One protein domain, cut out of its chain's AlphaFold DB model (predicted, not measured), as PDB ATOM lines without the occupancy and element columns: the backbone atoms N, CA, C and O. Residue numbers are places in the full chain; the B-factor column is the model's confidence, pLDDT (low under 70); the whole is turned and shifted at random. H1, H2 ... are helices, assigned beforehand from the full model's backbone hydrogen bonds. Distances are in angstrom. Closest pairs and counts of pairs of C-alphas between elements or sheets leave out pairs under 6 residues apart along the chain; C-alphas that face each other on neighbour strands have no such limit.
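AT A GLANCE: This is residues 76 to 153 of the 153 residues of an uncharacterized protein of Leptospira yanagawae (UniProt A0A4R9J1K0). One long helix, H4, passes close by a small head of three short helices and runs on beyond it as an arm; residues 140 to 153 stick out free. In the head, H2 and H3 form a helical hairpin and H1 packs on both. The printed part has 78 residues with four named helices, H1, H2, H3 and H4 in chain order, and no named strand; the class is all helix. The whole is loose, with a radius of gyration of the C-alphas of 15.1 A, and elongated, spanning 50 by 27 by 18 A.

HOW THE PARTS SIT: H4, residues 126 to 150, is close to but not clearly touching H3, residues 110 to 119; their closest C-alphas, of Phe 132 and Ile 113, are 7.2 A apart. It is also close to but not clearly touching H2, residues 96 to 106, with the C-alphas of Phe 132 and Val 106 closest at 7.9 A. H2 and H3 touch as a hairpin, opposite ways at a shallow tilt of 32 degrees, the C-alphas of Val 106 and Ala 112 closest at 5.0 A. H1, residues 76 to 88, touches H3 the same way at a tilt of 38 degrees, only just steep; the C-alphas of Phe 82 and Leu 115 are closest, at 6.5 A. With residues 78 to 79 alone H1 touches H2, at a steep tilt of 65 degrees, the C-alphas of Val 78 and Leu 102 closest at 6.6 A. H1 and H4 are apart. Every O i to N i+4 pair is within hydrogen-bond range in H1, H3 and H4, and 6 of 7 in H2.

IN THESE COORDINATES: H4 measures 36.4 A from C-alpha 126 at (-6.924, -1.157, -29.204) to C-alpha 150 at (-8.059, -35.723, -17.814). H1 measures 18.5 A and begins with C-alpha 76 at (-5.352, -23.669, -43.968). H2 measures 15.2 A and H3 14.6 A.

THE WHOLE: The two C-alphas farthest apart, of Asn 93 and Lys 153, are 51.4 A apart. The printed part has no cut and no long link. The pLDDT is under 70 at residues 90 to 93, 121 to 124 and 153.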
ATOM      1  N   GLU A  76      -6.646 -22.998 -44.060       91.19
ATOM      2  CA  GLU A  76      -5.352 -23.669 -43.968       91.19
ATOM      3  C   GLU A  76      -4.321 -23.085 -44.942       91.19
ATOM      4  O   GLU A  76      -3.175 -22.874 -44.556       91.19
ATOM      5  N   LEU A  77      -4.711 -22.789 -46.187       93.25
ATOM      6  CA  LEU A  77      -3.785 -22.227 -47.165       93.25
ATOM      7  C   LEU A  77      -3.403 -20.784 -46.835       93.25
ATOM      8  O   LEU A  77      -2.251 -20.424 -47.053       93.25
ATOM      9  N   VAL A  78      -4.317 -19.993 -46.262       93.38
ATOM     10  CA  VAL A  78      -3.995 -18.652 -45.745       93.38
ATOM     11  C   VAL A  78      -2.905 -18.758 -44.675       93.38
ATOM     12  O   VAL A  78      -1.891 -18.067 -44.750       93.38
ATOM     13  N   LEU A  79      -3.048 -19.685 -43.718       92.94
ATOM     14  CA  LEU A  79      -2.015 -19.922 -42.704       92.94
ATOM     15  C   LEU A  79      -0.683 -20.353 -43.331       92.94
ATOM     16  O   LEU A  79       0.370 -19.889 -42.897       92.94
ATOM     17  N   LEU A  80      -0.708 -21.224 -44.346       94.12
ATOM     18  CA  LEU A  80       0.506 -21.634 -45.057       94.12
ATOM     19  C   LEU A  80       1.167 -20.457 -45.779       94.12
ATOM     20  O   LEU A  80       2.370 -20.283 -45.623       94.12
ATOM     21  N   TYR A  81       0.408 -19.625 -46.492       93.00
ATOM     22  CA  TYR A  81       0.927 -18.434 -47.171       93.00
ATOM     23  C   TYR A  81       1.687 -17.518 -46.204       93.00
ATOM     24  O   TYR A  81       2.862 -17.216 -46.420       93.00
ATOM     25  N   PHE A  82       1.075 -17.182 -45.067       91.12
ATOM     26  CA  PHE A  82       1.723 -16.351 -44.053       91.12
ATOM     27  C   PHE A  82       2.935 -17.020 -43.394       91.12
ATOM     28  O   PHE A  82       3.891 -16.337 -43.030       91.12
ATOM     29  N   LYS A  83       2.956 -18.352 -43.273       91.31
ATOM     30  CA  LYS A  83       4.164 -19.075 -42.844       91.31
ATOM     31  C   LYS A  83       5.282 -18.966 -43.872       91.31
ATOM     32  O   LYS A  83       6.424 -18.772 -43.469       91.31
ATOM     33  N   VAL A  84       4.978 -19.086 -45.166       91.81
ATOM     34  CA  VAL A  84       5.988 -18.943 -46.225       91.81
ATOM     35  C   VAL A  84       6.587 -17.541 -46.195       91.81
ATOM     36  O   VAL A  84       7.807 -17.440 -46.170       91.81
ATOM     37  N   LEU A  85       5.768 -16.487 -46.086       88.25
ATOM     38  CA  LEU A  85       6.254 -15.106 -45.940       88.25
ATOM     39  C   LEU A  85       7.284 -14.973 -44.809       88.25
ATOM     40  O   LEU A  85       8.393 -14.480 -45.009       88.25
ATOM     41  N   LEU A  86       6.955 -15.506 -43.630       85.38
ATOM     42  CA  LEU A  86       7.856 -15.482 -42.477       85.38
ATOM     43  C   LEU A  86       9.135 -16.302 -42.681       85.38
ATOM     44  O   LEU A  86      10.184 -15.927 -42.163       85.38
ATOM     45  N   LEU A  87       9.052 -17.435 -43.384       85.94
ATOM     46  CA  LEU A  87      10.192 -18.321 -43.637       85.94
ATOM     47  C   LEU A  87      11.149 -17.761 -44.689       85.94
ATOM     48  O   LEU A  87      12.355 -17.974 -44.585       85.94
ATOM     49  N   VAL A  88      10.618 -17.074 -45.698       85.56
ATOM     50  CA  VAL A  88      11.412 -16.420 -46.743       85.56
ATOM     51  C   VAL A  88      12.048 -15.132 -46.208       85.56
ATOM     52  O   VAL A  88      13.080 -14.705 -46.719       85.56
ATOM     53  N   GLY A  89      11.496 -14.560 -45.132       71.25
ATOM     54  CA  GLY A  89      11.988 -13.311 -44.551       71.25
ATOM     55  C   GLY A  89      11.740 -12.114 -45.465       71.25
ATOM     56  O   GLY A  89      12.409 -11.092 -45.336       71.25
ATOM     57  N   GLU A  90      10.811 -12.255 -46.409       65.94
ATOM     58  CA  GLU A  90      10.375 -11.161 -47.255       65.94
ATOM     59  C   GLU A  90       9.358 -10.321 -46.482       65.94
ATOM     60  O   GLU A  90       8.273 -10.791 -46.136       65.94
ATOM     61  N   ASP A  91       9.693  -9.047 -46.270       57.59
ATOM     62  CA  ASP A  91       8.721  -7.985 -45.997       57.59
ATOM     63  C   ASP A  91       7.952  -7.673 -47.299       57.59
ATOM     64  O   ASP A  91       7.928  -6.533 -47.773       57.59
ATOM     65  N   GLU A  92       7.374  -8.692 -47.954       56.66
ATOM     66  CA  GLU A  92       6.440  -8.432 -49.047       56.66
ATOM     67  C   GLU A  92       5.328  -7.533 -48.491       56.66
ATOM     68  O   GLU A  92       4.857  -7.715 -47.364       56.66
ATOM     69  N   ASN A  93       4.925  -6.535 -49.282       64.50
ATOM     70  CA  ASN A  93       3.779  -5.685 -48.984       64.50
ATOM     71  C   ASN A  93       2.513  -6.547 -49.010       64.50
ATOM     72  O   ASN A  93       1.790  -6.556 -50.006       64.50
ATOM     73  N   VAL A  94       2.268  -7.282 -47.921       77.00
ATOM     74  CA  VAL A  94       1.033  -8.030 -47.714       77.00
ATOM     75  C   VAL A  94      -0.092  -7.030 -47.853       77.00
ATOM     76  O   VAL A  94      -0.166  -6.040 -47.110       77.00
ATOM     77  N   ASN A  95      -0.943  -7.256 -48.844       80.94
ATOM     78  CA  ASN A  95      -2.013  -6.318 -49.099       80.94
ATOM     79  C   ASN A  95      -3.080  -6.433 -47.998       80.94
ATOM     80  O   ASN A  95      -3.137  -7.382 -47.212       80.94
ATOM     81  N   GLU A  96      -3.946  -5.428 -47.920       83.44
ATOM     82  CA  GLU A  96      -4.980  -5.381 -46.890       83.44
ATOM     83  C   GLU A  96      -5.974  -6.551 -47.000       83.44
ATOM     84  O   GLU A  96      -6.458  -7.043 -45.983       83.44
ATOM     85  N   ALA A  97      -6.234  -7.059 -48.209       86.06
ATOM     86  CA  ALA A  97      -7.151  -8.176 -48.422       86.06
ATOM     87  C   ALA A  97      -6.606  -9.496 -47.846       86.06
ATOM     88  O   ALA A  97      -7.340 -10.218 -47.174       86.06
ATOM     89  N   GLU A  98      -5.323  -9.790 -48.052       86.75
ATOM     90  CA  GLU A  98      -4.639 -10.959 -47.479       86.75
ATOM     91  C   GLU A  98      -4.579 -10.870 -45.950       86.75
ATOM     92  O   GLU A  98      -4.810 -11.856 -45.246       86.75
ATOM     93  N   LEU A  99      -4.339  -9.672 -45.411       86.19
ATOM     94  CA  LEU A  99      -4.379  -9.436 -43.967       86.19
ATOM     95  C   LEU A  99      -5.774  -9.635 -43.375       86.19
ATOM     96  O   LEU A  99      -5.889 -10.202 -42.288       86.19
ATOM     97  N   ASN A 100      -6.823  -9.200 -44.073       87.31
ATOM     98  CA  ASN A 100      -8.199  -9.407 -43.628       87.31
ATOM     99  C   ASN A 100      -8.548 -10.902 -43.594       87.31
ATOM    100  O   ASN A 100      -9.103 -11.367 -42.601       87.31
ATOM    101  N   GLN A 101      -8.108 -11.679 -44.593       89.25
ATOM    102  CA  GLN A 101      -8.258 -13.140 -44.580       89.25
ATOM    103  C   GLN A 101      -7.573 -13.783 -43.366       89.25
ATOM    104  O   GLN A 101      -8.118 -14.715 -42.781       89.25
ATOM    105  N   LEU A 102      -6.399 -13.296 -42.948       89.44
ATOM    106  CA  LEU A 102      -5.744 -13.776 -41.727       89.44
ATOM    107  C   LEU A 102      -6.499 -13.364 -40.459       89.44
ATOM    108  O   LEU A 102      -6.613 -14.161 -39.527       89.44
ATOM    109  N   MET A 103      -7.020 -12.135 -40.419       86.38
ATOM    110  CA  MET A 103      -7.798 -11.620 -39.288       86.38
ATOM    111  C   MET A 103      -9.084 -12.409 -39.054       86.38
ATOM    112  O   MET A 103      -9.426 -12.664 -37.900       86.38
ATOM    113  N   ASP A 104      -9.743 -12.880 -40.111       87.50
ATOM    114  CA  ASP A 104     -10.917 -13.750 -39.987       87.50
ATOM    115  C   ASP A 104     -10.590 -15.061 -39.246       87.50
ATOM    116  O   ASP A 104     -11.426 -15.619 -38.529       87.50
ATOM    117  N   LEU A 105      -9.346 -15.540 -39.352       87.62
ATOM    118  CA  LEU A 105      -8.890 -16.777 -38.711       87.62
ATOM    119  C   LEU A 105      -8.452 -16.593 -37.264       87.62
ATOM    120  O   LEU A 105      -8.390 -17.572 -36.518       87.62
ATOM    121  N   VAL A 106      -8.175 -15.363 -36.838       83.31
ATOM    122  CA  VAL A 106      -7.749 -15.064 -35.465       83.31
ATOM    123  C   VAL A 106      -8.768 -15.561 -34.440       83.31
ATOM    124  O   VAL A 106      -8.395 -15.994 -33.351       83.31
ATOM    125  N   MET A 107     -10.054 -15.525 -34.789       75.38
ATOM    126  CA  MET A 107     -11.123 -15.926 -33.880       75.38
ATOM    127  C   MET A 107     -11.190 -17.435 -33.619       75.38
ATOM    128  O   MET A 107     -11.867 -17.859 -32.682       75.38
ATOM    129  N   VAL A 108     -10.522 -18.242 -34.445       79.00
ATOM    130  CA  VAL A 108     -10.616 -19.710 -34.417       79.00
ATOM    131  C   VAL A 108      -9.255 -20.405 -34.392       79.00
ATOM    132  O   VAL A 108      -9.193 -21.619 -34.217       79.00
ATOM    133  N   SER A 109      -8.160 -19.661 -34.563       82.88
ATOM    134  CA  SER A 109      -6.808 -20.205 -34.643       82.88
ATOM    135  C   SER A 109      -5.821 -19.354 -33.837       82.88
ATOM    136  O   SER A 109      -5.523 -18.221 -34.226       82.88
ATOM    137  N   PRO A 110      -5.231 -19.893 -32.751       81.31
ATOM    138  CA  PRO A 110      -4.170 -19.191 -32.032       81.31
ATOM    139  C   PRO A 110      -2.908 -19.039 -32.890       81.31
ATOM    140  O   PRO A 110      -2.133 -18.105 -32.704       81.31
ATOM    141  N   GLU A 111      -2.722 -19.916 -33.876       85.38
ATOM    142  CA  GLU A 111      -1.657 -19.781 -34.863       85.38
ATOM    143  C   GLU A 111      -1.838 -18.525 -35.728       85.38
ATOM    144  O   GLU A 111      -0.866 -17.805 -35.957       85.38
ATOM    145  N   ALA A 112      -3.068 -18.198 -36.139       88.44
ATOM    146  CA  ALA A 112      -3.343 -16.979 -36.902       88.44
ATOM    147  C   ALA A 112      -2.954 -15.710 -36.126       88.44
ATOM    148  O   ALA A 112      -2.393 -14.784 -36.713       88.44
ATOM    149  N   ILE A 113      -3.171 -15.691 -34.802       85.12
ATOM    150  CA  ILE A 113      -2.732 -14.593 -33.920       85.12
ATOM    151  C   ILE A 113      -1.221 -14.402 -34.023       85.12
ATOM    152  O   ILE A 113      -0.744 -13.291 -34.246       85.12
ATOM    153  N   LEU A 114      -0.459 -15.487 -33.862       82.44
ATOM    154  CA  LEU A 114       1.001 -15.433 -33.883       82.44
ATOM    155  C   LEU A 114       1.530 -14.961 -35.239       82.44
ATOM    156  O   LEU A 114       2.436 -14.127 -35.280       82.44
ATOM    157  N   LEU A 115       0.945 -15.455 -36.333       87.50
ATOM    158  CA  LEU A 115       1.291 -15.024 -37.687       87.50
ATOM    159  C   LEU A 115       1.007 -13.529 -37.872       87.50
ATOM    160  O   LEU A 115       1.894 -12.792 -38.298       87.50
ATOM    161  N   TYR A 116      -0.177 -13.061 -37.471       85.88
ATOM    162  CA  TYR A 116      -0.564 -11.656 -37.603       85.88
ATOM    163  C   TYR A 116       0.379 -10.726 -36.834       85.88
ATOM    164  O   TYR A 116       0.885  -9.745 -37.381       85.88
ATOM    165  N   LEU A 117       0.668 -11.059 -35.572       80.50
ATOM    166  CA  LEU A 117       1.565 -10.273 -34.722       80.50
ATOM    167  C   LEU A 117       2.974 -10.163 -35.302       80.50
ATOM    168  O   LEU A 117       3.613  -9.117 -35.149       80.50
ATOM    169  N   ARG A 118       3.447 -11.236 -35.945       80.88
ATOM    170  CA  ARG A 118       4.783 -11.305 -36.529       80.88
ATOM    171  C   ARG A 118       4.882 -10.525 -37.834       80.88
ATOM    172  O   ARG A 118       5.859  -9.818 -38.025       80.88
ATOM    173  N   VAL A 119       3.847 -10.590 -38.669       80.00
ATOM    174  CA  VAL A 119       3.766  -9.832 -39.928       80.00
ATOM    175  C   VAL A 119       3.621  -8.332 -39.668       80.00
ATOM    176  O   VAL A 119       4.227  -7.518 -40.352       80.00
ATOM    177  N   LYS A 120       2.847  -7.926 -38.655       76.12
ATOM    178  CA  LYS A 120       2.574  -6.504 -38.378       76.12
ATOM    179  C   LYS A 120       3.659  -5.763 -37.600       76.12
ATOM    180  O   LYS A 120       3.444  -4.596 -37.275       76.12
ATOM    181  N   ASN A 121       4.777  -6.415 -37.277       66.94
ATOM    182  CA  ASN A 121       5.945  -5.838 -36.595       66.94
ATOM    183  C   ASN A 121       5.588  -4.786 -35.505       66.94
ATOM    184  O   ASN A 121       6.149  -3.697 -35.421       66.94
ATOM    185  N   HIS A 122       4.585  -5.140 -34.688       61.59
ATOM    186  CA  HIS A 122       4.120  -4.481 -33.461       61.59
ATOM    187  C   HIS A 122       3.719  -2.988 -33.514       61.59
ATOM    188  O   HIS A 122       4.259  -2.141 -32.801       61.59
ATOM    189  N   LYS A 123       2.595  -2.703 -34.187       61.38
ATOM    190  CA  LYS A 123       1.640  -1.665 -33.740       61.38
ATOM    191  C   LYS A 123       0.214  -2.219 -33.734       61.38
ATOM    192  O   LYS A 123      -0.493  -2.128 -34.727       61.38
ATOM    193  N   ILE A 124      -0.174  -2.811 -32.605       69.50
ATOM    194  CA  ILE A 124      -1.496  -3.420 -32.408       69.50
ATOM    195  C   ILE A 124      -2.507  -2.329 -32.041       69.50
ATOM    196  O   ILE A 124      -2.268  -1.549 -31.112       69.50
ATOM    197  N   SER A 125      -3.647  -2.287 -32.724       77.38
ATOM    198  CA  SER A 125      -4.740  -1.378 -32.376       77.38
ATOM    199  C   SER A 125      -5.432  -1.782 -31.063       77.38
ATOM    200  O   SER A 125      -5.344  -2.917 -30.589       77.38
ATOM    201  N   VAL A 126      -6.166  -0.855 -30.438       78.88
ATOM    202  CA  VAL A 126      -6.924  -1.157 -29.204       78.88
ATOM    203  C   VAL A 126      -7.954  -2.269 -29.443       78.88
ATOM    204  O   VAL A 126      -8.167  -3.109 -28.565       78.88
ATOM    205  N   SER A 127      -8.569  -2.294 -30.626       79.69
ATOM    206  CA  SER A 127      -9.552  -3.306 -31.020       79.69
ATOM    207  C   SER A 127      -8.914  -4.686 -31.182       79.69
ATOM    208  O   SER A 127      -9.396  -5.647 -30.584       79.69
ATOM    209  N   GLU A 128      -7.785  -4.779 -31.890       78.75
ATOM    210  CA  GLU A 128      -7.015  -6.026 -32.028       78.75
ATOM    211  C   GLU A 128      -6.550  -6.553 -30.667       78.75
ATOM    212  O   GLU A 128      -6.701  -7.735 -30.369       78.75
ATOM    213  N   LYS A 129      -6.058  -5.672 -29.786       78.69
ATOM    214  CA  LYS A 129      -5.623  -6.066 -28.441       78.69
ATOM    215  C   LYS A 129      -6.763  -6.689 -27.633       78.69
ATOM    216  O   LYS A 129      -6.552  -7.705 -26.971       78.69
ATOM    217  N   LYS A 130      -7.963  -6.098 -27.672       82.12
ATOM    218  CA  LYS A 130      -9.148  -6.660 -26.998       82.12
ATOM    219  C   LYS A 130      -9.492  -8.042 -27.547       82.12
ATOM    220  O   LYS A 130      -9.786  -8.946 -26.770       82.12
ATOM    221  N   LEU A 131      -9.415  -8.195 -28.863       81.50
ATOM    222  CA  LEU A 131      -9.720  -9.439 -29.552       81.50
ATOM    223  C   LEU A 131      -8.716 -10.550 -29.200       81.50
ATOM    224  O   LEU A 131      -9.127 -11.646 -28.823       81.50
ATOM    225  N   PHE A 132      -7.414 -10.251 -29.184       81.69
ATOM    226  CA  PHE A 132      -6.388 -11.209 -28.758       81.69
ATOM    227  C   PHE A 132      -6.534 -11.615 -27.289       81.69
ATOM    228  O   PHE A 132      -6.411 -12.793 -26.963       81.69
ATOM    229  N   LEU A 133      -6.843 -10.670 -26.395       80.12
ATOM    230  CA  LEU A 133      -7.079 -10.981 -24.982       80.12
ATOM    231  C   LEU A 133      -8.297 -11.892 -24.787       80.12
ATOM    232  O   LEU A 133      -8.232 -12.836 -24.001       80.12
ATOM    233  N   ALA A 134      -9.390 -11.636 -25.511       83.38
ATOM    234  CA  ALA A 134     -10.578 -12.485 -25.467       83.38
ATOM    235  C   ALA A 134     -10.263 -13.922 -25.917       83.38
ATOM    236  O   ALA A 134     -10.666 -14.871 -25.247       83.38
ATOM    237  N   GLN A 135      -9.480 -14.077 -26.987       79.75
ATOM    238  CA  GLN A 135      -9.045 -15.384 -27.478       79.75
ATOM    239  C   GLN A 135      -8.152 -16.119 -26.478       79.75
ATOM    240  O   GLN A 135      -8.408 -17.277 -26.164       79.75
ATOM    241  N   VAL A 136      -7.151 -15.449 -25.900       79.12
ATOM    242  CA  VAL A 136      -6.293 -16.052 -24.865       79.12
ATOM    243  C   VAL A 136      -7.120 -16.560 -23.681       79.12
ATOM    244  O   VAL A 136      -6.862 -17.650 -23.173       79.12
ATOM    245  N   ASN A 137      -8.135 -15.803 -23.259       82.12
ATOM    246  CA  ASN A 137      -9.029 -16.232 -22.187       82.12
ATOM    247  C   ASN A 137      -9.884 -17.441 -22.597       82.12
ATOM    248  O   ASN A 137     -10.040 -18.363 -21.801       82.12
ATOM    249  N   ALA A 138     -10.394 -17.470 -23.831       81.88
ATOM    250  CA  ALA A 138     -11.123 -18.624 -24.353       81.88
ATOM    251  C   ALA A 138     -10.250 -19.889 -24.359       81.88
ATOM    252  O   ALA A 138     -10.682 -20.919 -23.848       81.88
ATOM    253  N   PHE A 139      -8.997 -19.796 -24.825       81.25
ATOM    254  CA  PHE A 139      -8.057 -20.922 -24.807       81.25
ATOM    255  C   PHE A 139      -7.768 -21.431 -23.400       81.25
ATOM    256  O   PHE A 139      -7.789 -22.639 -23.178       81.25
ATOM    257  N   ARG A 140      -7.530 -20.529 -22.441       82.75
ATOM    258  CA  ARG A 140      -7.322 -20.907 -21.035       82.75
ATOM    259  C   ARG A 140      -8.525 -21.656 -20.475       82.75
ATOM    260  O   ARG A 140      -8.353 -22.726 -19.912       82.75
ATOM    261  N   ASN A 141      -9.735 -21.159 -20.727       85.06
ATOM    262  CA  ASN A 141     -10.955 -21.835 -20.290       85.06
ATOM    263  C   ASN A 141     -11.091 -23.237 -20.906       85.06
ATOM    264  O   ASN A 141     -11.476 -24.174 -20.213       85.06
ATOM    265  N   THR A 142     -10.779 -23.401 -22.196       84.44
ATOM    266  CA  THR A 142     -10.801 -24.718 -22.850       84.44
ATOM    267  C   THR A 142      -9.758 -25.665 -22.254       84.44
ATOM    268  O   THR A 142     -10.072 -26.829 -22.010       84.44
ATOM    269  N   LEU A 143      -8.544 -25.178 -21.979       85.25
ATOM    270  CA  LEU A 143      -7.493 -25.965 -21.327       85.25
ATOM    271  C   LEU A 143      -7.908 -26.404 -19.920       85.25
ATOM    272  O   LEU A 143      -7.808 -27.587 -19.613       85.25
ATOM    273  N   ASP A 144      -8.469 -25.500 -19.115       86.94
ATOM    274  CA  ASP A 144      -8.952 -25.812 -17.766       86.94
ATOM    275  C   ASP A 144     -10.031 -26.909 -17.774       86.94
ATOM    276  O   ASP A 144     -10.106 -27.736 -16.861       86.94
ATOM    277  N   VAL A 145     -10.906 -26.917 -18.788       88.06
ATOM    278  CA  VAL A 145     -11.925 -27.963 -18.961       88.06
ATOM    279  C   VAL A 145     -11.271 -29.301 -19.304       88.06
ATOM    280  O   VAL A 145     -11.566 -30.298 -18.647       88.06
ATOM    281  N   LEU A 146     -10.351 -29.317 -20.270       87.06
ATOM    282  CA  LEU A 146      -9.642 -30.532 -20.681       87.06
ATOM    283  C   LEU A 146      -8.804 -31.125 -19.540       87.06
ATOM    284  O   LEU A 146      -8.821 -32.335 -19.332       87.06
ATOM    285  N   GLU A 147      -8.113 -30.295 -18.760       89.31
ATOM    286  CA  GLU A 147      -7.354 -30.745 -17.589       89.31
ATOM    287  C   GLU A 147      -8.266 -31.368 -16.528       89.31
ATOM    288  O   GLU A 147      -7.941 -32.414 -15.965       89.31
ATOM    289  N   LYS A 148      -9.439 -30.775 -16.273       90.44
ATOM    290  CA  LYS A 148     -10.434 -31.361 -15.362       90.44
ATOM    291  C   LYS A 148     -10.954 -32.703 -15.866       90.44
ATOM    292  O   LYS A 148     -11.177 -33.592 -15.051       90.44
ATOM    293  N   GLU A 149     -11.158 -32.861 -17.170       89.12
ATOM    294  CA  GLU A 149     -11.572 -34.137 -17.764       89.12
ATOM    295  C   GLU A 149     -10.468 -35.198 -17.680       89.12
ATOM    296  O   GLU A 149     -10.748 -36.341 -17.324       89.12
ATOM    297  N   LEU A 150      -9.211 -34.823 -17.922       88.94
ATOM    298  CA  LEU A 150      -8.059 -35.723 -17.814       88.94
ATOM    299  C   LEU A 150      -7.781 -36.165 -16.369       88.94
ATOM    300  O   LEU A 150      -7.408 -37.318 -16.146       88.94
ATOM    301  N   ASN A 151      -7.990 -35.272 -15.399       87.31
ATOM    302  CA  ASN A 151      -7.800 -35.534 -13.970       87.31
ATOM    303  C   ASN A 151      -8.995 -36.242 -13.306       87.31
ATOM    304  O   ASN A 151      -8.898 -36.637 -12.150       87.31
ATOM    305  N   ARG A 152     -10.117 -36.426 -14.014       71.25
ATOM    306  CA  ARG A 152     -11.294 -37.191 -13.552       71.25
ATOM    307  C   ARG A 152     -11.140 -38.715 -13.716       71.25
ATOM    308  O   ARG A 152     -12.148 -39.418 -13.781       71.25
ATOM    309  N   LYS A 153      -9.906 -39.219 -13.790       47.75
ATOM    310  CA  LYS A 153      -9.608 -40.657 -13.763       47.75
ATOM    311  C   LYS A 153      -9.694 -41.231 -12.356       47.75
ATOM    312  O   LYS A 153      -9.124 -40.606 -11.437       47.75
TER     313      LYS A 153